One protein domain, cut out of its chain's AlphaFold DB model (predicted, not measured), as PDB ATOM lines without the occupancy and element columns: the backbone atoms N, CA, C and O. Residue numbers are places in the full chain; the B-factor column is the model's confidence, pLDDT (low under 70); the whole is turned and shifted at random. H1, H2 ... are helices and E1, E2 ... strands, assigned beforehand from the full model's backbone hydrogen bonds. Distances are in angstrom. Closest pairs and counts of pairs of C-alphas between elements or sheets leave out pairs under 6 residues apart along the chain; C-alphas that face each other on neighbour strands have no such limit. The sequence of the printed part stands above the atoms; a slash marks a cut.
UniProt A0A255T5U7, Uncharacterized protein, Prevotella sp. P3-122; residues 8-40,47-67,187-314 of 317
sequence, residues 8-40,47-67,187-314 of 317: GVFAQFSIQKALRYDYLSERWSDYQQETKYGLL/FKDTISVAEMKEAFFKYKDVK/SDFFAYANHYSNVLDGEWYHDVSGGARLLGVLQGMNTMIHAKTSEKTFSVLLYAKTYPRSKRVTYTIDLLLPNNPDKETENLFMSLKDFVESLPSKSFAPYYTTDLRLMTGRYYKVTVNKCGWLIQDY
ATOM      1  N   GLY A   8     120.944 116.891 173.911       36.12
ATOM      2  CA  GLY A   8     121.525 118.237 173.851       36.12
ATOM      3  C   GLY A   8     121.120 119.002 172.588       36.12
ATOM      4  O   GLY A   8     120.866 120.201 172.651       36.12
ATOM      5  N   VAL A   9     120.970 118.293 171.462       47.50
ATOM      6  CA  VAL A   9     120.555 118.861 170.167       47.50
ATOM      7  C   VAL A   9     119.083 119.284 170.194       47.50
ATOM      8  O   VAL A   9     118.736 120.328 169.648       47.50
ATOM      9  N   PHE A  10     118.229 118.521 170.884       42.97
ATOM     10  CA  PHE A  10     116.822 118.881 171.090       42.97
ATOM     11  C   PHE A  10     116.636 120.019 172.116       42.97
ATOM     12  O   PHE A  10     115.761 120.864 171.942       42.97
ATOM     13  N   ALA A  11     117.452 120.072 173.179       37.34
ATOM     14  CA  ALA A  11     117.303 121.048 174.267       37.34
ATOM     15  C   ALA A  11     117.827 122.461 173.934       37.34
ATOM     16  O   ALA A  11     117.387 123.439 174.544       37.34
ATOM     17  N   GLN A  12     118.719 122.597 172.946       42.06
ATOM     18  CA  GLN A  12     119.295 123.891 172.550       42.06
ATOM     19  C   GLN A  12     118.284 124.851 171.888       42.06
ATOM     20  O   GLN A  12     118.599 126.019 171.678       42.06
ATOM     21  N   PHE A  13     117.053 124.400 171.620       45.03
ATOM     22  CA  PHE A  13     115.991 125.192 170.991       45.03
ATOM     23  C   PHE A  13     114.945 125.758 171.962       45.03
ATOM     24  O   PHE A  13     113.846 126.134 171.563       45.03
ATOM     25  N   SER A  14     115.323 125.965 173.225       36.16
ATOM     26  CA  SER A  14     114.601 126.883 174.123       36.16
ATOM     27  C   SER A  14     114.925 128.362 173.834       36.16
ATOM     28  O   SER A  14     115.011 129.170 174.756       36.16
ATOM     29  N   ILE A  15     115.104 128.764 172.567       42.84
ATOM     30  CA  ILE A  15     115.167 130.188 172.198       42.84
ATOM     31  C   ILE A  15     113.735 130.655 171.920       42.84
ATOM     32  O   ILE A  15     113.324 130.899 170.789       42.84
ATOM     33  N   GLN A  16     112.971 130.838 173.001       40.41
ATOM     34  CA  GLN A  16     111.639 131.464 172.999       40.41
ATOM     35  C   GLN A  16     111.632 132.920 172.472       40.41
ATOM     36  O   GLN A  16     110.583 133.557 172.427       40.41
ATOM     37  N   LYS A  17     112.779 133.471 172.048       40.62
ATOM     38  CA  LYS A  17     112.894 134.836 171.515       40.62
ATOM     39  C   LYS A  17     112.927 134.952 169.980       40.62
ATOM     40  O   LYS A  17     112.697 136.057 169.507       40.62
ATOM     41  N   ALA A  18     113.154 133.875 169.213       45.09
ATOM     42  CA  ALA A  18     113.477 133.972 167.773       45.09
ATOM     43  C   ALA A  18     112.405 133.446 166.787       45.09
ATOM     44  O   ALA A  18     112.501 133.704 165.593       45.09
ATOM     45  N   LEU A  19     111.361 132.757 167.259       56.06
ATOM     46  CA  LEU A  19     110.289 132.194 166.416       56.06
ATOM     47  C   LEU A  19     108.968 132.956 166.583       56.06
ATOM     48  O   LEU A  19     107.924 132.369 166.853       56.06
ATOM     49  N   ARG A  20     109.000 134.290 166.472       60.41
ATOM     50  CA  ARG A  20     107.757 135.064 166.337       60.41
ATOM     51  C   ARG A  20     107.292 134.980 164.885       60.41
ATOM     52  O   ARG A  20     108.099 135.195 163.983       60.41
ATOM     53  N   TYR A  21     106.008 134.701 164.659       61.97
ATOM     54  CA  TYR A  21     105.423 134.662 163.312       61.97
ATOM     55  C   TYR A  21     105.705 135.948 162.517       61.97
ATOM     56  O   TYR A  21     105.999 135.871 161.326       61.97
ATOM     57  N   ASP A  22     105.728 137.102 163.192       68.44
ATOM     58  CA  ASP A  22     106.063 138.397 162.587       68.44
ATOM     59  C   ASP A  22     107.483 138.421 162.000       68.44
ATOM     60  O   ASP A  22     107.676 138.881 160.879       68.44
ATOM     61  N   TYR A  23     108.464 137.847 162.708       74.06
ATOM     62  CA  TYR A  23     109.849 137.760 162.236       74.06
ATOM     63  C   TYR A  23     109.961 136.860 161.004       74.06
ATOM     64  O   TYR A  23     110.599 137.225 160.023       74.06
ATOM     65  N   LEU A  24     109.314 135.691 161.015       79.12
ATOM     66  CA  LEU A  24     109.333 134.789 159.859       79.12
ATOM     67  C   LEU A  24     108.641 135.410 158.639       79.12
ATOM     68  O   LEU A  24     109.095 135.201 157.517       79.12
ATOM     69  N   SER A  25     107.580 136.191 158.854       78.75
ATOM     70  CA  SER A  25     106.881 136.930 157.799       78.75
ATOM     71  C   SER A  25     107.756 138.034 157.190       78.75
ATOM     72  O   SER A  25     107.879 138.123 155.968       78.75
ATOM     73  N   GLU A  26     108.429 138.826 158.030       82.88
ATOM     74  CA  GLU A  26     109.400 139.840 157.601       82.88
ATOM     75  C   GLU A  26     110.533 139.198 156.783       82.88
ATOM     76  O   GLU A  26     110.763 139.569 155.631       82.88
ATOM     77  N   ARG A  27     111.158 138.138 157.316       83.81
ATOM     78  CA  ARG A  27     112.225 137.403 156.620       83.81
ATOM     79  C   ARG A  27     111.762 136.786 155.315       83.81
ATOM     80  O   ARG A  27     112.545 136.702 154.372       83.81
ATOM     81  N   TRP A  28     110.512 136.338 155.244       86.19
ATOM     82  CA  TRP A  28     109.946 135.813 154.010       86.19
ATOM     83  C   TRP A  28     109.844 136.902 152.940       86.19
ATOM     84  O   TRP A  28     110.230 136.664 151.796       86.19
ATOM     85  N   SER A  29     109.381 138.100 153.307       84.69
ATOM     86  CA  SER A  29     109.336 139.253 152.401       84.69
ATOM     87  C   SER A  29     110.730 139.613 151.877       84.69
ATOM     88  O   SER A  29     110.908 139.743 150.663       84.69
ATOM     89  N   ASP A  30     111.727 139.702 152.758       84.62
ATOM     90  CA  ASP A  30     113.106 140.034 152.375       84.62
ATOM     91  C   ASP A  30     113.710 138.967 151.459       84.62
ATOM     92  O   ASP A  30     114.200 139.272 150.368       84.62
ATOM     93  N   TYR A  31     113.570 137.692 151.836       84.75
ATOM     94  CA  TYR A  31     114.008 136.565 151.019       84.75
ATOM     95  C   TYR A  31     113.362 136.595 149.631       84.75
ATOM     96  O   TYR A  31     114.028 136.376 148.616       84.75
ATOM     97  N   GLN A  32     112.064 136.895 149.545       82.94
ATOM     98  CA  GLN A  32     111.383 137.021 148.262       82.94
ATOM     99  C   GLN A  32     111.914 138.180 147.423       82.94
ATOM    100  O   GLN A  32     111.948 138.037 146.202       82.94
ATOM    101  N   GLN A  33     112.324 139.297 148.029       79.12
ATOM    102  CA  GLN A  33     112.936 140.420 147.316       79.12
ATOM    103  C   GLN A  33     114.335 140.062 146.802       79.12
ATOM    104  O   GLN A  33     114.611 140.275 145.618       79.12
ATOM    105  N   GLU A  34     115.177 139.449 147.637       73.12
ATOM    106  CA  GLU A  34     116.526 139.015 147.256       73.12
ATOM    107  C   GLU A  34     116.500 137.944 146.158       73.12
ATOM    108  O   GLU A  34     117.285 137.977 145.208       73.12
ATOM    109  N   THR A  35     115.544 137.018 146.235       72.12
ATOM    110  CA  THR A  35     115.372 135.947 145.245       72.12
ATOM    111  C   THR A  35     114.468 136.330 144.073       72.12
ATOM    112  O   THR A  35     114.324 135.546 143.128       72.12
ATOM    113  N   LYS A  36     113.880 137.537 144.068       65.06
ATOM    114  CA  LYS A  36     112.986 138.025 142.999       65.06
ATOM    115  C   LYS A  36     113.685 138.066 141.647       65.06
ATOM    116  O   LYS A  36     113.092 137.682 140.641       65.06
ATOM    117  N   TYR A  37     114.942 138.506 141.660       56.19
ATOM    118  CA  TYR A  37     115.838 138.534 140.504       56.19
ATOM    119  C   TYR A  37     116.692 137.272 140.409       56.19
ATOM    120  O   TYR A  37     117.712 137.262 139.721       56.19
ATOM    121  N   GLY A  38     116.269 136.205 141.100       55.59
ATOM    122  CA  GLY A  38     116.830 134.878 140.958       55.59
ATOM    123  C   GLY A  38     116.970 134.547 139.481       55.59
ATOM    124  O   GLY A  38     116.138 134.940 138.665       55.59
ATOM    125  N   LEU A  39     118.066 133.863 139.184       57.44
ATOM    126  CA  LEU A  39     118.711 133.622 137.899       57.44
ATOM    127  C   LEU A  39     117.839 133.004 136.779       57.44
ATOM    128  O   LEU A  39     118.379 132.345 135.918       57.44
ATOM    129  N   LEU A  40     116.522 133.191 136.718       60.12
ATOM    130  CA  LEU A  40     115.594 132.596 135.751       60.12
ATOM    131  C   LEU A  40     116.110 132.609 134.308       60.12
ATOM    132  O   LEU A  40     116.082 131.564 133.663       60.12
ATOM    133  N   PHE A  47     121.417 126.116 132.298       84.69
ATOM    134  CA  PHE A  47     120.967 124.964 133.080       84.69
ATOM    135  C   PHE A  47     119.638 124.436 132.539       84.69
ATOM    136  O   PHE A  47     118.574 124.605 133.137       84.69
ATOM    137  N   LYS A  48     119.711 123.857 131.338       75.44
ATOM    138  CA  LYS A  48     118.535 123.504 130.528       75.44
ATOM    139  C   LYS A  48     117.796 122.268 131.035       75.44
ATOM    140  O   LYS A  48     116.589 122.173 130.827       75.44
ATOM    141  N   ASP A  49     118.506 121.386 131.734       85.88
ATOM    142  CA  ASP A  49     117.972 120.124 132.231       85.88
ATOM    143  C   ASP A  49     117.894 120.110 133.759       85.88
ATOM    144  O   ASP A  49     118.652 120.775 134.469       85.88
ATOM    145  N   THR A  50     116.953 119.328 134.276       89.38
ATOM    146  CA  THR A  50     116.784 119.080 135.710       89.38
ATOM    147  C   THR A  50     117.090 117.616 135.986       89.38
ATOM    148  O   THR A  50     116.654 116.749 135.234       89.38
ATOM    149  N   ILE A  51     117.821 117.338 137.063       93.44
ATOM    150  CA  ILE A  51     118.032 115.971 137.545       93.44
ATOM    151  C   ILE A  51     116.670 115.412 137.949       93.44
ATOM    152  O   ILE A  51     115.972 115.998 138.782       93.44
ATOM    153  N   SER A  52     116.270 114.300 137.336       94.12
ATOM    154  CA  SER A  52     114.953 113.724 137.582       94.12
ATOM    155  C   SER A  52     114.834 113.165 139.003       94.12
ATOM    156  O   SER A  52     115.813 112.757 139.627       94.12
ATOM    157  N   VAL A  53     113.604 113.076 139.517       95.06
ATOM    158  CA  VAL A  53     113.338 112.463 140.831       95.06
ATOM    159  C   VAL A  53     113.819 111.006 140.875       95.06
ATOM    160  O   VAL A  53     114.289 110.552 141.915       95.06
ATOM    161  N   ALA A  54     113.744 110.281 139.754       96.75
ATOM    162  CA  ALA A  54     114.259 108.918 139.645       96.75
ATOM    163  C   ALA A  54     115.784 108.876 139.840       96.75
ATOM    164  O   ALA A  54     116.259 108.173 140.731       96.75
ATOM    165  N   GLU A  55     116.533 109.711 139.109       97.25
ATOM    166  CA  GLU A  55     117.990 109.836 139.273       97.25
ATOM    167  C   GLU A  55     118.377 110.250 140.697       97.25
ATOM    168  O   GLU A  55     119.376 109.777 141.234       97.25
ATOM    169  N   MET A  56     117.588 111.121 141.333       97.50
ATOM    170  CA  MET A  56     117.817 111.524 142.720       97.50
ATOM    171  C   MET A  56     117.629 110.353 143.700       97.50
ATOM    172  O   MET A  56     118.462 110.128 144.579       97.50
ATOM    173  N   LYS A  57     116.569 109.555 143.539       97.94
ATOM    174  CA  LYS A  57     116.348 108.356 144.367       97.94
ATOM    175  C   LYS A  57     117.465 107.331 144.183       97.94
ATOM    176  O   LYS A  57     117.993 106.825 145.171       97.94
ATOM    177  N   GLU A  58     117.863 107.060 142.943       98.12
ATOM    178  CA  GLU A  58     118.985 106.164 142.641       98.12
ATOM    179  C   GLU A  58     120.291 106.664 143.268       98.12
ATOM    180  O   GLU A  58     121.022 105.894 143.900       98.12
ATOM    181  N   ALA A  59     120.560 107.966 143.157       97.69
ATOM    182  CA  ALA A  59     121.725 108.595 143.760       97.69
ATOM    183  C   ALA A  59     121.740 108.441 145.286       97.69
ATOM    184  O   ALA A  59     122.786 108.119 145.848       97.69
ATOM    185  N   PHE A  60     120.596 108.594 145.958       98.00
ATOM    186  CA  PHE A  60     120.502 108.367 147.398       98.00
ATOM    187  C   PHE A  60     120.944 106.953 147.784       98.00
ATOM    188  O   PHE A  60     121.854 106.793 148.597       98.00
ATOM    189  N   PHE A  61     120.351 105.919 147.180       97.50
ATOM    190  CA  PHE A  61     120.684 104.535 147.531       97.50
ATOM    191  C   PHE A  61     122.127 104.166 147.181       97.50
ATOM    192  O   PHE A  61     122.732 103.352 147.877       97.50
ATOM    193  N   LYS A  62     122.698 104.792 146.148       97.38
ATOM    194  CA  LYS A  62     124.089 104.578 145.744       97.38
ATOM    195  C   LYS A  62     125.102 105.288 146.645       97.38
ATOM    196  O   LYS A  62     126.194 104.759 146.842       97.38
ATOM    197  N   TYR A  63     124.782 106.481 147.153       96.56
ATOM    198  CA  TYR A  63     125.781 107.387 147.730       96.56
ATOM    199  C   TYR A  63     125.573 107.770 149.198       96.56
ATOM    200  O   TYR A  63     126.496 108.337 149.776       96.56
ATOM    201  N   LYS A  64     124.435 107.450 149.829       94.31
ATOM    202  CA  LYS A  64     124.128 107.876 151.212       94.31
ATOM    203  C   LYS A  64     125.166 107.474 152.272       94.31
ATOM    204  O   LYS A  64     125.270 108.158 153.280       94.31
ATOM    205  N   ASP A  65     125.917 106.392 152.046       92.50
ATOM    206  CA  ASP A  65     126.959 105.898 152.966       92.50
ATOM    207  C   ASP A  65     128.383 106.062 152.389       92.50
ATOM    208  O   ASP A  65     129.355 105.530 152.932       92.50
ATOM    209  N   VAL A  66     128.530 106.761 151.258       91.75
ATOM    210  CA  VAL A  66     129.808 106.898 150.548       91.75
ATOM    211  C   VAL A  66     130.554 108.139 151.025       91.75
ATOM    212  O   VAL A  66     130.056 109.258 150.938       91.75
ATOM    213  N   LYS A  67     131.811 107.955 151.443       87.25
ATOM    214  CA  LYS A  67     132.732 109.064 151.718       87.25
ATOM    215  C   LYS A  67     133.401 109.525 150.431       87.25
ATOM    216  O   LYS A  67     134.127 108.766 149.791       87.25
ATOM    217  N   SER A 187     120.570 128.621 150.028       85.00
ATOM    218  CA  SER A 187     119.971 127.356 149.565       85.00
ATOM    219  C   SER A 187     118.455 127.339 149.574       85.00
ATOM    220  O   SER A 187     117.834 126.675 148.739       85.00
ATOM    221  N   ASP A 188     117.870 128.017 150.549       88.56
ATOM    222  CA  ASP A 188     116.450 128.015 150.849       88.56
ATOM    223  C   ASP A 188     116.138 129.120 151.863       88.56
ATOM    224  O   ASP A 188     117.029 129.744 152.448       88.56
ATOM    225  N   PHE A 189     114.846 129.372 152.044       88.31
ATOM    226  CA  PHE A 189     114.339 130.343 153.001       88.31
ATOM    227  C   PHE A 189     114.741 130.017 154.442       88.31
ATOM    228  O   PHE A 189     114.976 130.932 155.224       88.31
ATOM    229  N   PHE A 190     114.825 128.742 154.820       88.25
ATOM    230  CA  PHE A 190     115.106 128.371 156.204       88.25
ATOM    231  C   PHE A 190     116.560 128.664 156.561       88.25
ATOM    232  O   PHE A 190     116.817 129.209 157.630       88.25
ATOM    233  N   ALA A 191     117.494 128.399 155.647       85.25
ATOM    234  CA  ALA A 191     118.880 128.836 155.770       85.25
ATOM    235  C   ALA A 191     118.968 130.369 155.866       85.25
ATOM    236  O   ALA A 191     119.659 130.881 156.739       85.25
ATOM    237  N   TYR A 192     118.208 131.109 155.046       83.94
ATOM    238  CA  TYR A 192     118.146 132.578 155.116       83.94
ATOM    239  C   TYR A 192     117.628 133.093 156.468       83.94
ATOM    240  O   TYR A 192     118.254 133.936 157.110       83.94
ATOM    241  N   ALA A 193     116.488 132.572 156.920       80.38
ATOM    242  CA  ALA A 193     115.856 132.976 158.170       80.38
ATOM    243  C   ALA A 193     116.717 132.610 159.387       80.38
ATOM    244  O   ALA A 193     116.763 133.359 160.362       80.38
ATOM    245  N   ASN A 194     117.428 131.484 159.320       74.44
ATOM    246  CA  ASN A 194     118.319 131.041 160.382       74.44
ATOM    247  C   ASN A 194     119.638 131.841 160.416       74.44
ATOM    248  O   ASN A 194     120.103 132.173 161.508       74.44
ATOM    249  N   HIS A 195     120.187 132.231 159.257       67.88
ATOM    250  CA  HIS A 195     121.449 132.975 159.122       67.88
ATOM    251  C   HIS A 195     121.521 134.232 160.005       67.88
ATOM    252  O   HIS A 195     122.534 134.500 160.644       67.88
ATOM    253  N   TYR A 196     120.429 134.994 160.107       56.75
ATOM    254  CA  TYR A 196     120.407 136.231 160.899       56.75
ATOM    255  C   TYR A 196     120.132 136.022 162.390       56.75
ATOM    256  O   TYR A 196     120.258 136.967 163.169       56.75
ATOM    257  N   SER A 197     119.751 134.812 162.801       52.09
ATOM    258  CA  SER A 197     119.551 134.487 164.215       52.09
ATOM    259  C   SER A 197     120.859 134.111 164.920       52.09
ATOM    260  O   SER A 197     120.955 134.308 166.127       52.09
ATOM    261  N   ASN A 198     121.872 133.642 164.174       51.25
ATOM    262  CA  ASN A 198     123.199 133.278 164.673       51.25
ATOM    263  C   ASN A 198     124.236 133.272 163.529       51.25
ATOM    264  O   ASN A 198     124.385 132.230 162.903       51.25
ATOM    265  N   VAL A 199     125.014 134.336 163.274       47.47
ATOM    266  CA  VAL A 199     126.270 134.183 162.501       47.47
ATOM    267  C   VAL A 199     127.395 135.084 163.011       47.47
ATOM    268  O   VAL A 199     127.344 136.308 162.914       47.47
ATOM    269  N   LEU A 200     128.438 134.398 163.497       39.25
ATOM    270  CA  LEU A 200     129.836 134.826 163.553       39.25
ATOM    271  C   LEU A 200     130.697 134.199 162.423       39.25
ATOM    272  O   LEU A 200     131.811 134.663 162.256       39.25
ATOM    273  N   ASP A 201     130.228 133.235 161.606       47.50
ATOM    274  CA  ASP A 201     131.033 132.589 160.535       47.50
ATOM    275  C   ASP A 201     130.208 132.160 159.292       47.50
ATOM    276  O   ASP A 201     129.106 131.631 159.431       47.50
ATOM    277  N   GLY A 202     130.734 132.356 158.068       57.22
ATOM    278  CA  GLY A 202     129.981 132.202 156.804       57.22
ATOM    279  C   GLY A 202     130.553 131.273 155.703       57.22
ATOM    280  O   GLY A 202     131.733 130.943 155.698       57.22
ATOM    281  N   GLU A 203     129.661 130.957 154.740       63.41
ATOM    282  CA  GLU A 203     129.676 130.164 153.477       63.41
ATOM    283  C   GLU A 203     129.912 128.633 153.586       63.41
ATOM    284  O   GLU A 203     130.917 128.189 154.115       63.41
ATOM    285  N   TRP A 204     129.312 127.797 152.721       65.50
ATOM    286  CA  TRP A 204     128.170 126.871 152.938       65.50
ATOM    287  C   TRP A 204     126.787 127.492 153.184       65.50
ATOM    288  O   TRP A 204     125.912 126.993 153.884       65.50
ATOM    289  N   TYR A 205     126.645 128.619 152.498       61.69
ATOM    290  CA  TYR A 205     125.461 129.142 151.825       61.69
ATOM    291  C   TYR A 205     124.115 129.340 152.566       61.69
ATOM    292  O   TYR A 205     123.067 129.182 151.953       61.69
ATOM    293  N   HIS A 206     123.966 129.758 153.822       65.62
ATOM    294  CA  HIS A 206     124.841 130.013 154.963       65.62
ATOM    295  C   HIS A 206     124.039 129.544 156.182       65.62
ATOM    296  O   HIS A 206     123.284 130.305 156.785       65.62
ATOM    297  N   ASP A 207     124.257 128.273 156.498       72.50
ATOM    298  CA  ASP A 207     123.639 127.450 157.541       72.50
ATOM    299  C   ASP A 207     122.434 126.600 157.096       72.50
ATOM    300  O   ASP A 207     121.340 126.673 157.653       72.50
ATOM    301  N   VAL A 208     122.668 125.733 156.100       85.25
ATOM    302  CA  VAL A 208     121.749 124.656 155.663       85.25
ATOM    303  C   VAL A 208     121.356 123.737 156.820       85.25
ATOM    304  O   VAL A 208     120.214 123.292 156.889       85.25
ATOM    305  N   SER A 209     122.276 123.458 157.749       85.94
ATOM    306  CA  SER A 209     122.019 122.583 158.896       85.94
ATOM    307  C   SER A 209     121.038 123.250 159.851       85.94
ATOM    308  O   SER A 209     120.052 122.636 160.256       85.94
ATOM    309  N   GLY A 210     121.263 124.524 160.170       82.81
ATOM    310  CA  GLY A 210     120.340 125.342 160.944       82.81
ATOM    311  C   GLY A 210     119.003 125.547 160.232       82.81
ATOM    312  O   GLY A 210     117.960 125.411 160.864       82.81
ATOM    313  N   GLY A 211     119.007 125.748 158.912       87.62
ATOM    314  CA  GLY A 211     117.796 125.799 158.091       87.62
ATOM    315  C   GLY A 211     116.986 124.498 158.137       87.62
ATOM    316  O   GLY A 211     115.780 124.524 158.384       87.62
ATOM    317  N   ALA A 212     117.639 123.343 157.996       91.19
ATOM    318  CA  ALA A 212     116.998 122.037 158.136       91.19
ATOM    319  C   ALA A 212     116.412 121.857 159.545       91.19
ATOM    320  O   ALA A 212     115.260 121.449 159.693       91.19
ATOM    321  N   ARG A 213     117.143 122.249 160.594       87.88
ATOM    322  CA  ARG A 213     116.625 122.222 161.972       87.88
ATOM    323  C   ARG A 213     115.414 123.136 162.141       87.88
ATOM    324  O   ARG A 213     114.430 122.705 162.736       87.88
ATOM    325  N   LEU A 214     115.446 124.348 161.585       86.56
ATOM    326  CA  LEU A 214     114.322 125.288 161.603       86.56
ATOM    327  C   LEU A 214     113.083 124.696 160.915       86.56
ATOM    328  O   LEU A 214     111.986 124.797 161.463       86.56
ATOM    329  N   LEU A 215     113.247 124.019 159.774       90.12
ATOM    330  CA  LEU A 215     112.164 123.280 159.116       90.12
ATOM    331  C   LEU A 215     111.546 122.233 160.062       90.12
ATOM    332  O   LEU A 215     110.323 122.134 160.152       90.12
ATOM    333  N   GLY A 216     112.379 121.496 160.805       89.69
ATOM    334  CA  GLY A 216     111.928 120.542 161.824       89.69
ATOM    335  C   GLY A 216     111.160 121.211 162.965       89.69
ATOM    336  O   GLY A 216     110.081 120.755 163.340       89.69
ATOM    337  N   VAL A 217     111.654 122.338 163.479       84.69
ATOM    338  CA  VAL A 217     110.971 123.089 164.543       84.69
ATOM    339  C   VAL A 217     109.599 123.586 164.085       84.69
ATOM    340  O   VAL A 217     108.623 123.426 164.814       84.69
ATOM    341  N   LEU A 218     109.498 124.135 162.873       85.50
ATOM    342  CA  LEU A 218     108.225 124.605 162.316       85.50
ATOM    343  C   LEU A 218     107.228 123.459 162.119       85.50
ATOM    344  O   LEU A 218     106.051 123.615 162.444       85.50
ATOM    345  N   GLN A 219     107.703 122.289 161.688       89.06
ATOM    346  CA  GLN A 219     106.877 121.085 161.655       89.06
ATOM    347  C   GLN A 219     106.380 120.693 163.057       89.06
ATOM    348  O   GLN A 219     105.209 120.357 163.242       89.06
ATOM    349  N   GLY A 220     107.252 120.761 164.065       84.69
ATOM    350  CA  GLY A 220     106.886 120.500 165.457       84.69
ATOM    351  C   GLY A 220     105.884 121.500 166.031       84.69
ATOM    352  O   GLY A 220     105.072 121.121 166.862       84.69
ATOM    353  N   MET A 221     105.885 122.752 165.572       81.69
ATOM    354  CA  MET A 221     104.861 123.737 165.949       81.69
ATOM    355  C   MET A 221     103.512 123.466 165.277       81.69
ATOM    356  O   MET A 221     102.470 123.773 165.852       81.69
ATOM    357  N   ASN A 222     103.528 122.881 164.078       78.31
ATOM    358  CA  ASN A 222     102.327 122.542 163.316       78.31
ATOM    359  C   ASN A 222     101.685 121.209 163.748       78.31
ATOM    360  O   ASN A 222     100.620 120.839 163.259       78.31
ATOM    361  N   THR A 223     102.328 120.455 164.645       78.12
ATOM    362  CA  THR A 223     101.898 119.104 165.026       78.12
ATOM    363  C   THR A 223     101.951 118.900 166.535       78.12
ATOM    364  O   THR A 223     102.874 119.343 167.207       78.12
ATOM    365  N   MET A 224     100.971 118.195 167.106       71.06
ATOM    366  CA  MET A 224     101.053 117.785 168.512       71.06
ATOM    367  C   MET A 224     101.827 116.470 168.619       71.06
ATOM    368  O   MET A 224     101.342 115.430 168.180       71.06
ATOM    369  N   ILE A 225     103.011 116.499 169.236       67.50
ATOM    370  CA  ILE A 225     103.735 115.279 169.617       67.50
ATOM    371  C   ILE A 225     103.364 114.897 171.052       67.50
ATOM    372  O   ILE A 225     103.400 115.722 171.966       67.50
ATOM    373  N   HIS A 226     103.029 113.626 171.269       63.31
ATOM    374  CA  HIS A 226     102.717 113.114 172.597       63.31
ATOM    375  C   HIS A 226     103.988 112.739 173.369       63.31
ATOM    376  O   HIS A 226     104.927 112.163 172.830       63.31
ATOM    377  N   ALA A 227     103.980 112.951 174.688       60.72
ATOM    378  CA  ALA A 227     105.110 112.621 175.566       60.72
ATOM    379  C   ALA A 227     105.534 111.132 175.544       60.72
ATOM    380  O   ALA A 227     106.612 110.793 176.030       60.72
ATOM    381  N   LYS A 228     104.689 110.246 174.993       68.69
ATOM    382  CA  LYS A 228     104.927 108.801 174.851       68.69
ATOM    383  C   LYS A 228     105.478 108.385 173.478       68.69
ATOM    384  O   LYS A 228     105.663 107.191 173.267       68.69
ATOM    385  N   THR A 229     105.711 109.317 172.553       75.00
ATOM    386  CA  THR A 229     106.215 108.994 171.210       75.00
ATOM    387  C   THR A 229     107.592 108.339 171.297       75.00
ATOM    388  O   THR A 229     108.526 108.899 171.884       75.00
ATOM    389  N   SER A 230     107.698 107.135 170.729       85.00
ATOM    390  CA  SER A 230     108.964 106.408 170.628       85.00
ATOM    391  C   SER A 230     109.879 107.086 169.606       85.00
ATOM    392  O   SER A 230     109.400 107.762 168.697       85.00
ATOM    393  N   GLU A 231     111.201 106.968 169.765       92.31
ATOM    394  CA  GLU A 231     112.113 107.569 168.790       92.31
ATOM    395  C   GLU A 231     112.003 106.846 167.442       92.31
ATOM    396  O   GLU A 231     112.225 105.637 167.350       92.31
ATOM    397  N   LYS A 232     111.673 107.599 166.392       94.12
ATOM    398  CA  LYS A 232     111.601 107.130 165.007       94.12
ATOM    399  C   LYS A 232     112.574 107.915 164.153       94.12
ATOM    400  O   LYS A 232     112.712 109.123 164.314       94.12
ATOM    401  N   THR A 233     113.235 107.230 163.227       96.31
ATOM    402  CA  THR A 233     114.128 107.857 162.252       96.31
ATOM    403  C   THR A 233     113.805 107.354 160.857       96.31
ATOM    404  O   THR A 233     113.668 106.151 160.650       96.31
ATOM    405  N   PHE A 234     113.711 108.272 159.902       98.06
ATOM    406  CA  PHE A 234     113.450 107.964 158.503       98.06
ATOM    407  C   PHE A 234     114.149 108.967 157.579       98.06
ATOM    408  O   PHE A 234     114.510 110.069 157.988       98.06
ATOM    409  N   SER A 235     114.376 108.574 156.331       98.56
ATOM    410  CA  SER A 235     115.040 109.399 155.318       98.56
ATOM    411  C   SER A 235     114.049 109.765 154.229       98.56
ATOM    412  O   SER A 235     113.294 108.905 153.775       98.56
ATOM    413  N   VAL A 236     114.072 111.016 153.780       98.62
ATOM    414  CA  VAL A 236     113.152 111.527 152.760       98.62
ATOM    415  C   VAL A 236     113.889 112.277 151.660       98.62
ATOM    416  O   VAL A 236     114.943 112.872 151.891       98.62
ATOM    417  N   LEU A 237     113.299 112.274 150.468       98.50
ATOM    418  CA  LEU A 237     113.645 113.174 149.373       98.50
ATOM    419  C   LEU A 237     112.563 114.248 149.285       98.50
ATOM    420  O   LEU A 237     111.440 113.944 148.893       98.50
ATOM    421  N   LEU A 238     112.904 115.490 149.621       97.81
ATOM    422  CA  LEU A 238     112.089 116.668 149.332       97.81
ATOM    423  C   LEU A 238     112.379 117.147 147.917       97.81
ATOM    424  O   LEU A 238     113.541 117.226 147.534       97.81
ATOM    425  N   TYR A 239     111.355 117.493 147.140       94.94
ATOM    426  CA  TYR A 239     111.543 118.026 145.788       94.94
ATOM    427  C   TYR A 239     110.386 118.916 145.333       94.94
ATOM    428  O   TYR A 239     109.263 118.844 145.838       94.94
ATOM    429  N   ALA A 240     110.672 119.769 144.351       89.31
ATOM    430  CA  ALA A 240     109.672 120.578 143.671       89.31
ATOM    431  C   ALA A 240     108.815 119.732 142.708       89.31
ATOM    432  O   ALA A 240     109.338 119.085 141.801       89.31
ATOM    433  N   LYS A 241     107.489 119.805 142.846       85.25
ATOM    434  CA  LYS A 241     106.519 119.359 141.837       85.25
ATOM    435  C   LYS A 241     106.379 120.463 140.782       85.25
ATOM    436  O   LYS A 241     105.873 121.550 141.067       85.25
ATOM    437  N   THR A 242     106.824 120.197 139.558       67.56
ATOM    438  CA  THR A 242     106.616 121.085 138.409       67.56
ATOM    439  C   THR A 242     105.333 120.699 137.680       67.56
ATOM    440  O   THR A 242     105.224 119.621 137.103       67.56
ATOM    441  N   TYR A 243     104.340 121.592 137.683       59.25
ATOM    442  CA  TYR A 243     103.126 121.409 136.888       59.25
ATOM    443  C   TYR A 243     103.285 122.120 135.538       59.25
ATOM    444  O   TYR A 243     103.464 123.339 135.534       59.25
ATOM    445  N   PRO A 244     103.145 121.425 134.392       51.56
ATOM    446  CA  PRO A 244     103.413 121.982 133.058       51.56
ATOM    447  C   PRO A 244     102.656 123.277 132.713       51.56
ATOM    448  O   PRO A 244     103.059 124.010 131.816       51.56
ATOM    449  N   ARG A 245     101.544 123.562 133.405       55.19
ATOM    450  CA  ARG A 245     100.658 124.712 133.150       55.19
ATOM    451  C   ARG A 245     100.616 125.744 134.279       55.19
ATOM    452  O   ARG A 245      99.921 126.746 134.146       55.19
ATOM    453  N   SER A 246     101.335 125.524 135.381       62.44
ATOM    454  CA  SER A 246     101.339 126.442 136.523       62.44
ATOM    455  C   SER A 246     102.709 127.073 136.702       62.44
ATOM    456  O   SER A 246     103.725 126.389 136.743       62.44
ATOM    457  N   LYS A 247     102.735 128.396 136.885       65.44
ATOM    458  CA  LYS A 247     103.942 129.104 137.336       65.44
ATOM    459  C   LYS A 247     104.225 128.878 138.829       65.44
ATOM    460  O   LYS A 247     105.265 129.317 139.316       65.44
ATOM    461  N   ARG A 248     103.301 128.245 139.565       72.69
ATOM    462  CA  ARG A 248     103.446 127.952 140.994       72.69
ATOM    463  C   ARG A 248     104.237 126.662 141.173       72.69
ATOM    464  O   ARG A 248     103.818 125.610 140.698       72.69
ATOM    465  N   VAL A 249     105.346 126.763 141.895       79.19
ATOM    466  CA  VAL A 249     106.097 125.605 142.375       79.19
ATOM    467  C   VAL A 249     105.479 125.173 143.699       79.19
ATOM    468  O   VAL A 249     105.282 126.003 144.585       79.19
ATOM    469  N   THR A 250     105.159 123.891 143.827       88.50
ATOM    470  CA  THR A 250     104.803 123.276 145.114       88.50
ATOM    471  C   THR A 250     105.859 122.245 145.467       88.50
ATOM    472  O   THR A 250     106.543 121.741 144.579       88.50
ATOM    473  N   TYR A 251     105.975 121.895 146.740       93.44
ATOM    474  CA  TYR A 251     106.916 120.873 147.190       93.44
ATOM    475  C   TYR A 251     106.178 119.601 147.571       93.44
ATOM    476  O   TYR A 251     104.958 119.596 147.697       93.44
ATOM    477  N   THR A 252     106.918 118.511 147.688       96.44
ATOM    478  CA  THR A 252     106.457 117.252 148.268       96.44
ATOM    479  C   THR A 252     107.660 116.510 148.833       96.44
ATOM    480  O   THR A 252     108.805 116.922 148.616       96.44
ATOM    481  N   ILE A 253     107.396 115.401 149.516       97.75
ATOM    482  CA  ILE A 253     108.424 114.464 149.953       97.75
ATOM    483  C   ILE A 253     108.054 113.033 149.575       97.75
ATOM    484  O   ILE A 253     106.881 112.651 149.611       97.75
ATOM    485  N   ASP A 254     109.082 112.240 149.292       97.81
ATOM    486  CA  ASP A 254     108.997 110.785 149.201       97.81
ATOM    487  C   ASP A 254     109.830 110.142 150.310       97.81
ATOM    488  O   ASP A 254     110.954 110.571 150.585       97.81
ATOM    489  N   LEU A 255     109.287 109.093 150.927       98.31
ATOM    490  CA  LEU A 255     110.013 108.258 151.875       98.31
ATOM    491  C   LEU A 255     111.063 107.433 151.117       98.31
ATOM    492  O   LEU A 255     110.742 106.758 150.141       98.31
ATOM    493  N   LEU A 256     112.315 107.500 151.565       98.19
ATOM    494  CA  LEU A 256     113.431 106.722 151.020       98.19
ATOM    495  C   LEU A 256     113.780 105.545 151.926       98.19
ATOM    496  O   LEU A 256     114.063 104.457 151.441       98.19
ATOM    497  N   LEU A 257     113.786 105.771 153.241       97.69
ATOM    498  CA  LEU A 257     114.028 104.744 154.252       97.69
ATOM    499  C   LEU A 257     113.133 104.992 155.466       97.69
ATOM    500  O   LEU A 257     112.957 106.154 155.827       97.69
ATOM    501  N   PRO A 258     112.663 103.941 156.153       97.25
ATOM    502  CA  PRO A 258     112.813 102.526 155.793       97.25
ATOM    503  C   PRO A 258     111.955 102.140 154.573       97.25
ATOM    504  O   PRO A 258     110.952 102.786 154.294       97.25
ATOM    505  N   ASN A 259     112.327 101.064 153.869       93.31
ATOM    506  CA  ASN A 259     111.551 100.561 152.720       93.31
ATOM    507  C   ASN A 259     110.162 100.042 153.132       93.31
ATOM    508  O   ASN A 259     109.217 100.141 152.361       93.31
ATOM    509  N   ASN A 260     110.062  99.494 154.348       95.12
ATOM    510  CA  ASN A 260     108.827  98.998 154.950       95.12
ATOM    511  C   ASN A 260     108.635  99.714 156.297       95.12
ATOM    512  O   ASN A 260     109.099  99.205 157.323       95.12
ATOM    513  N   PRO A 261     108.077 100.935 156.304       95.62
ATOM    514  CA  PRO A 261     107.805 101.656 157.543       95.62
ATOM    515  C   PRO A 261     106.734 100.945 158.374       95.62
ATOM    516  O   PRO A 261     105.823 100.313 157.845       95.62
ATOM    517  N   ASP A 262     106.841 101.051 159.697       95.00
ATOM    518  CA  ASP A 262     105.720 100.710 160.569       95.00
ATOM    519  C   ASP A 262     104.642 101.807 160.514       95.00
ATOM    520  O   ASP A 262     104.893 102.937 160.088       95.00
ATOM    521  N   LYS A 263     103.434 101.490 160.988       93.69
ATOM    522  CA  LYS A 263     102.286 102.410 160.952       93.69
ATOM    523  C   LYS A 263     102.555 103.747 161.657       93.69
ATOM    524  O   LYS A 263     102.016 104.777 161.266       93.69
ATOM    525  N   GLU A 264     103.365 103.744 162.716       92.31
ATOM    526  CA  GLU A 264     103.730 104.973 163.429       92.31
ATOM    527  C   GLU A 264     104.634 105.856 162.554       92.31
ATOM    528  O   GLU A 264     104.382 107.052 162.417       92.31
ATOM    529  N   THR A 265     105.628 105.259 161.898       94.56
ATOM    530  CA  THR A 265     106.533 105.932 160.958       94.56
ATOM    531  C   THR A 265     105.780 106.450 159.735       94.56
ATOM    532  O   THR A 265     106.030 107.577 159.314       94.56
ATOM    533  N   GLU A 266     104.826 105.687 159.193       95.38
ATOM    534  CA  GLU A 266     103.956 106.130 158.093       95.38
ATOM    535  C   GLU A 266     103.141 107.369 158.474       95.38
ATOM    536  O   GLU A 266     103.125 108.350 157.730       95.38
ATOM    537  N   ASN A 267     102.512 107.361 159.653       93.56
ATOM    538  CA  ASN A 267     101.724 108.497 160.134       93.56
ATOM    539  C   ASN A 267     102.589 109.752 160.325       93.56
ATOM    540  O   ASN A 267     102.184 110.849 159.939       93.56
ATOM    541  N   LEU A 268     103.791 109.598 160.892       94.62
ATOM    542  CA  LEU A 268     104.750 110.695 161.028       94.62
ATOM    543  C   LEU A 268     105.190 111.210 159.649       94.62
ATOM    544  O   LEU A 268     105.138 112.409 159.383       94.62
ATOM    545  N   PHE A 269     105.562 110.322 158.730       96.69
ATOM    546  CA  PHE A 269     105.923 110.712 157.370       96.69
ATOM    547  C   PHE A 269     104.804 111.505 156.678       96.69
ATOM    548  O   PHE A 269     105.077 112.564 156.114       96.69
ATOM    549  N   MET A 270     103.553 111.041 156.761       96.25
ATOM    550  CA  MET A 270     102.406 111.744 156.180       96.25
ATOM    551  C   MET A 270     102.206 113.123 156.808       96.25
ATOM    552  O   MET A 270     102.019 114.099 156.090       96.25
ATOM    553  N   SER A 271     102.365 113.238 158.127       94.50
ATOM    554  CA  SER A 271     102.302 114.525 158.818       94.50
ATOM    555  C   SER A 271     103.378 115.512 158.343       94.50
ATOM    556  O   SER A 271     103.092 116.697 158.160       94.50
ATOM    557  N   LEU A 272     104.610 115.045 158.109       96.06
ATOM    558  CA  LEU A 272     105.667 115.882 157.530       96.06
ATOM    559  C   LEU A 272     105.361 116.244 156.075       96.06
ATOM    560  O   LEU A 272     105.637 117.364 155.645       96.06
ATOM    561  N   LYS A 273     104.796 115.304 155.313       96.62
ATOM    562  CA  LYS A 273     104.420 115.518 153.918       96.62
ATOM    563  C   LYS A 273     103.383 116.624 153.798       96.62
ATOM    564  O   LYS A 273     103.622 117.556 153.037       96.62
ATOM    565  N   ASP A 274     102.318 116.578 154.589       94.44
ATOM    566  CA  ASP A 274     101.263 117.596 154.585       94.44
ATOM    567  C   ASP A 274     101.827 118.996 154.875       94.44
ATOM    568  O   ASP A 274     101.506 119.969 154.188       94.44
ATOM    569  N   PHE A 275     102.747 119.098 155.837       93.81
ATOM    570  CA  PHE A 275     103.444 120.350 156.119       93.81
ATOM    571  C   PHE A 275     104.306 120.827 154.949       93.81
ATOM    572  O   PHE A 275     104.194 121.988 154.552       93.81
ATOM    573  N   VAL A 276     105.121 119.955 154.348       94.81
ATOM    574  CA  VAL A 276     105.954 120.327 153.191       94.81
ATOM    575  C   VAL A 276     105.096 120.758 151.998       94.81
ATOM    576  O   VAL A 276     105.443 121.716 151.307       94.81
ATOM    577  N   GLU A 277     103.966 120.094 151.761       94.06
ATOM    578  CA  GLU A 277     103.037 120.446 150.680       94.06
ATOM    579  C   GLU A 277     102.316 121.784 150.929       94.06
ATOM    580  O   GLU A 277     101.898 122.440 149.971       94.06
ATOM    581  N   SER A 278     102.243 122.239 152.187       91.25
ATOM    582  CA  SER A 278     101.712 123.558 152.562       91.25
ATOM    583  C   SER A 278     102.702 124.715 152.369       91.25
ATOM    584  O   SER A 278     102.295 125.881 152.386       91.25
ATOM    585  N   LEU A 279     103.992 124.421 152.161       90.69
ATOM    586  CA  LEU A 279     105.019 125.454 152.077       90.69
ATOM    587  C   LEU A 279     104.783 126.405 150.887       90.69
ATOM    588  O   LEU A 279     104.416 125.969 149.786       90.69
ATOM    589  N   PRO A 280     105.026 127.717 151.066       88.00
ATOM    590  CA  PRO A 280     104.893 128.689 149.990       88.00
ATOM    591  C   PRO A 280     105.782 128.372 148.781       88.00
ATOM    592  O   PRO A 280     106.889 127.858 148.896       88.00
ATOM    593  N   SER A 281     105.340 128.760 147.582       84.56
ATOM    594  CA  SER A 281     106.187 128.652 146.388       84.56
ATOM    595  C   SER A 281     107.499 129.415 146.595       84.56
ATOM    596  O   SER A 281     107.494 130.513 147.149       84.56
ATOM    597  N   LYS A 282     108.598 128.877 146.048       84.19
ATOM    598  CA  LYS A 282     109.966 129.429 146.137       84.19
ATOM    599  C   LYS A 282     110.658 129.320 147.502       84.19
ATOM    600  O   LYS A 282     111.738 129.866 147.634       84.19
ATOM    601  N   SER A 283     110.123 128.569 148.473       88.25
ATOM    602  CA  SER A 283     110.852 128.302 149.727       88.25
ATOM    603  C   SER A 283     112.225 127.640 149.552       88.25
ATOM    604  O   SER A 283     113.072 127.818 150.416       88.25
ATOM    605  N   PHE A 284     112.466 126.916 148.454       88.19
ATOM    606  CA  PHE A 284     113.754 126.299 148.143       88.19
ATOM    607  C   PHE A 284     114.286 126.818 146.805       88.19
ATOM    608  O   PHE A 284     113.569 126.815 145.799       88.19
ATOM    609  N   ALA A 285     115.559 127.218 146.775       85.12
ATOM    610  CA  ALA A 285     116.271 127.479 145.529       85.12
ATOM    611  C   ALA A 285     116.780 126.152 144.932       85.12
ATOM    612  O   ALA A 285     117.065 125.212 145.675       85.12
ATOM    613  N   PRO A 286     116.920 126.009 143.605       87.44
ATOM    614  CA  PRO A 286     117.597 124.841 143.052       87.44
ATOM    615  C   PRO A 286     119.089 124.874 143.407       87.44
ATOM    616  O   PRO A 286     119.678 125.946 143.557       87.44
ATOM    617  N   TYR A 287     119.715 123.702 143.480       91.12
ATOM    618  CA  TYR A 287     121.167 123.625 143.391       91.12
ATOM    619  C   TYR A 287     121.596 123.520 141.933       91.12
ATOM    620  O   TYR A 287     121.029 122.753 141.157       91.12
ATOM    621  N   TYR A 288     122.620 124.278 141.579       91.56
ATOM    622  CA  TYR A 288     123.300 124.211 140.298       91.56
ATOM    623  C   TYR A 288     124.413 123.181 140.384       91.56
ATOM    624  O   TYR A 288     125.173 123.163 141.358       91.56
ATOM    625  N   THR A 289     124.515 122.329 139.374       93.56
ATOM    626  CA  THR A 289     125.521 121.270 139.328       93.56
ATOM    627  C   THR A 289     126.637 121.593 138.341       93.56
ATOM    628  O   THR A 289     126.480 122.402 137.421       93.56
ATOM    629  N   THR A 290     127.800 120.968 138.518       92.44
ATOM    630  CA  THR A 290     128.937 121.189 137.612       92.44
ATOM    631  C   THR A 290     128.732 120.633 136.201       92.44
ATOM    632  O   THR A 290     129.411 121.075 135.276       92.44
ATOM    633  N   ASP A 291     127.777 119.722 136.012       91.50
ATOM    634  CA  ASP A 291     127.328 119.206 134.712       91.50
ATOM    635  C   ASP A 291     126.170 120.023 134.106       91.50
ATOM    636  O   ASP A 291     125.498 119.551 133.194       91.50
ATOM    637  N   LEU A 292     125.966 121.263 134.573       90.62
ATOM    638  CA  LEU A 292     125.003 122.226 134.022       90.62
ATOM    639  C   LEU A 292     123.537 121.768 134.117       90.62
ATOM    640  O   LEU A 292     122.713 122.090 133.260       90.62
ATOM    641  N   ARG A 293     123.185 121.060 135.192       91.75
ATOM    642  CA  ARG A 293     121.805 120.670 135.507       91.75
ATOM    643  C   ARG A 293     121.310 121.344 136.782       91.75
ATOM    644  O   ARG A 293     122.082 121.828 137.612       91.75
ATOM    645  N   LEU A 294     119.992 121.407 136.929       90.38
ATOM    646  CA  LEU A 294     119.349 121.842 138.164       90.38
ATOM    647  C   LEU A 294     118.988 120.631 139.018       90.38
ATOM    648  O   LEU A 294     118.335 119.701 138.553       90.38
ATOM    649  N   MET A 295     119.354 120.668 140.293       92.81
ATOM    650  CA  MET A 295     118.842 119.760 141.310       92.81
ATOM    651  C   MET A 295     117.789 120.495 142.139       92.81
ATOM    652  O   MET A 295     118.092 121.421 142.893       92.81
ATOM    653  N   THR A 296     116.534 120.081 142.007       89.81
ATOM    654  CA  THR A 296     115.380 120.742 142.642       89.81
ATOM    655  C   THR A 296     114.940 120.080 143.947       89.81
ATOM    656  O   THR A 296     113.884 120.425 144.480       89.81
ATOM    657  N   GLY A 297     115.732 119.137 144.464       93.06
ATOM    658  CA  GLY A 297     115.439 118.427 145.703       93.06
ATOM    659  C   GLY A 297     116.535 118.491 146.764       93.06
ATOM    660  O   GLY A 297     117.615 119.049 146.544       93.06
ATOM    661  N   ARG A 298     116.211 117.928 147.928       95.81
ATOM    662  CA  ARG A 298     117.028 117.823 149.142       95.81
ATOM    663  C   ARG A 298     116.799 116.461 149.785       95.81
ATOM    664  O   ARG A 298     115.664 115.993 149.854       95.81
ATOM    665  N   TYR A 299     117.859 115.843 150.276       97.94
ATOM    666  CA  TYR A 299     117.799 114.620 151.063       97.94
ATOM    667  C   TYR A 299     117.889 114.992 152.534       97.94
ATOM    668  O   TYR A 299     118.865 115.608 152.968       97.94
ATOM    669  N   TYR A 300     116.902 114.557 153.308       98.19
ATOM    670  CA  TYR A 300     116.861 114.797 154.742       98.19
ATOM    671  C   TYR A 300     116.801 113.493 155.522       98.19
ATOM    672  O   TYR A 300     116.091 112.557 155.146       98.19
ATOM    673  N   LYS A 301     117.518 113.455 156.642       97.88
ATOM    674  CA  LYS A 301     117.296 112.500 157.724       97.88
ATOM    675  C   LYS A 301     116.398 113.168 158.757       97.88
ATOM    676  O   LYS A 301     116.697 114.266 159.221       97.88
ATOM    677  N   VAL A 302     115.306 112.505 159.101       97.50
ATOM    678  CA  VAL A 302     114.307 112.984 160.053       97.50
ATOM    679  C   VAL A 302     114.331 112.074 161.268       97.50
ATOM    680  O   VAL A 302     114.246 110.857 161.121       97.50
ATOM    681  N   THR A 303     114.419 112.657 162.457       95.94
ATOM    682  CA  THR A 303     114.289 111.958 163.735       95.94
ATOM    683  C   THR A 303     113.183 112.618 164.545       95.94
ATOM    684  O   THR A 303     113.195 113.830 164.746       95.94
ATOM    685  N   VAL A 304     112.225 111.826 165.018       93.12
ATOM    686  CA  VAL A 304     111.102 112.288 165.841       93.12
ATOM    687  C   VAL A 304     111.118 111.533 167.153       93.12
ATOM    688  O   VAL A 304     111.228 110.311 167.161       93.12
ATOM    689  N   ASN A 305     110.998 112.249 168.262       89.12
ATOM    690  CA  ASN A 305     110.818 111.659 169.585       89.12
ATOM    691  C   ASN A 305     109.986 112.606 170.464       89.12
ATOM    692  O   ASN A 305     109.491 113.633 169.998       89.12
ATOM    693  N   LYS A 306     109.856 112.295 171.758       83.69
ATOM    694  CA  LYS A 306     109.133 113.126 172.740       83.69
ATOM    695  C   LYS A 306     109.565 114.603 172.801       83.69
ATOM    696  O   LYS A 306     108.840 115.407 173.375       83.69
ATOM    697  N   CYS A 307     110.750 114.952 172.294       81.62
ATOM    698  CA  CYS A 307     111.283 116.312 172.311       81.62
ATOM    699  C   CYS A 307     110.949 117.117 171.049       81.62
ATOM    700  O   CYS A 307     111.168 118.325 171.055       81.62
ATOM    701  N   GLY A 308     110.444 116.493 169.984       87.81
ATOM    702  CA  GLY A 308     110.121 117.199 168.749       87.81
ATOM    703  C   GLY A 308     110.581 116.481 167.488       87.81
ATOM    704  O   GLY A 308     110.893 115.289 167.487       87.81
ATOM    705  N   TRP A 309     110.648 117.266 166.415       91.25
ATOM    706  CA  TRP A 309     111.182 116.879 165.117       91.25
ATOM    707  C   TRP A 309     112.587 117.451 164.941       91.25
ATOM    708  O   TRP A 309     112.801 118.654 165.084       91.25
ATOM    709  N   LEU A 310     113.533 116.597 164.573       92.19
ATOM    710  CA  LEU A 310     114.867 116.970 164.129       92.19
ATOM    711  C   LEU A 310     115.000 116.602 162.654       92.19
ATOM    712  O   LEU A 310     114.847 115.438 162.288       92.19
ATOM    713  N   ILE A 311     115.306 117.585 161.814       94.56
ATOM    714  CA  ILE A 311     115.598 117.377 160.395       94.56
ATOM    715  C   ILE A 311     117.054 117.771 160.149       94.56
ATOM    716  O   ILE A 311     117.508 118.827 160.592       94.56
ATOM    717  N   GLN A 312     117.791 116.901 159.463       94.31
ATOM    718  CA  GLN A 312     119.201 117.081 159.126       94.31
ATOM    719  C   GLN A 312     119.398 116.872 157.626       94.31
ATOM    720  O   GLN A 312     118.942 115.865 157.083       94.31
ATOM    721  N   ASP A 313     120.075 117.805 156.957       94.69
ATOM    722  CA  ASP A 313     120.452 117.640 155.551       94.69
ATOM    723  C   ASP A 313     121.617 116.655 155.432       94.69
ATOM    724  O   ASP A 313     122.614 116.773 156.145       94.69
ATOM    725  N   TYR A 314     121.510 115.701 154.506       94.69
ATOM    726  CA  TYR A 314     122.596 114.767 154.198       94.69
ATOM    727  C   TYR A 314     123.857 115.441 153.635       94.69
ATOM    728  O   TYR A 314     124.872 114.778 153.462       94.69
TER     729      TYR A 314
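Overview. This is residues 8 to 40, 47 to 67 and 187 to 314 of the 317 residues of an uncharacterized protein of Prevotella sp. P3-122 (UniProt A0A255T5U7). A strongly twisted sheet of four strands, in the order E2 E1 E5 E6, has the long helix H6 packed over one face, H3 packed on strands E1, E2 and E5, and H5 beside its edge strand E6. From H5 the helices step away from the sheet, first to H4 and then to H2, while the small hairpin E3 and E4 prolongs E5 at one end, E4 running on into E5. The printed part has 182 residues with six named helices and six named strands, in the order H1 H2 H3 H4 H5 E1 E2 H6 E3 E4 E5 E6; both sheets are antiparallel and the class is mixed, helices and strands. The whole is compact, with a radius of gyration of the C-alphas of 16.6 A and spans of 49 by 40 by 37 A.

Along the chain. Find C-alpha 8 at (121.525, 118.237, 173.851), where the short helix H1, residues 8 to 11, begins. Next comes H2, residues 21 to 34, 20.0 A from first to last C-alpha. After the first cut look for H3, residues 53 to 63, 15.1 A long. After the second cut come H4, residues 189 to 195, and H5, residues 208 to 221, 19.8 A long. Strand E1, residues 232 to 241, starts at C-alpha 232 at (111.601, 107.130, 165.007) and covers 26.7 A; E2, residues 250 to 257, covers 22.6 A. H6, residues 263 to 278, is 22.8 A long. The short strands E3, residues 287 to 289, and E4, residues 293 to 295, lead to E5, residues 297 to 305, 25.2 A long. E6, residues 308 to 313, covers 16.8 A and ends at C-alpha 313 at (120.452, 117.640, 155.551).

Arrangement. Begin at the sheet, whose strands' lines turn by 89 degrees from edge to edge. In the hairpin E1 and E2, N 237 and O 254 are 2.9 A apart, within hydrogen-bond range. E1 and E5 are antiparallel at 150 degrees, with N 234 and O 302 at 2.9 A. In the hairpin E5 and E6, N 303 and O 310 are 2.8 A apart. H6 and this sheet make two layers, a helix on one face of a sheet: H6 has a height over the sheet of 7.3 A and lies over E1, and its closest C-alphas to E2 are those of Glu 277 and Tyr 251, 5.2 A apart. H3 is on the sheet at a height of 9.6 A; its closest C-alphas to E1 are those of Lys 57 and Leu 237, 7.5 A apart. H5 stands at the sheet's level, with the C-alphas of Gly 216 and Trp 309 of E6 5.0 A apart. H1 only grazes the sheet with residues 9 to 11. H5 touches H4, the closest C-alphas being those of Gly 211 and Ala 191, 4.0 A apart. H4 touches H2 about perpendicular, at 75 degrees, with the C-alphas of Ala 193 and Arg 27 closest at 5.9 A. H2 is not on the four-stranded sheet. In the hairpin E3 and E4, N 287 and O 295 are 2.9 A apart. In H2, H3, H4, H5 and H6 every O i to N i+4 pair is within hydrogen-bond range; H1 is too short for such a pair.

Size, cuts and confidence. The C-alphas of Lys 48 and Lys 228, the two farthest apart, are 48.6 A from each other. Residues 41 to 46 are not printed, and C-alphas 40 and 47 are 9.7 A apart across that cut; residues 68 to 186 are not printed either, with 22.4 A between C-alphas 67 and 187. Of the links that are printed whole, H4 to H5 is long, with 12 residues. The mean pLDDT of the printed part is 81.8; it is under 70 at residues 8 to 22, 36 to 40, 195 to 206, 225 to 228 and 242 to 247.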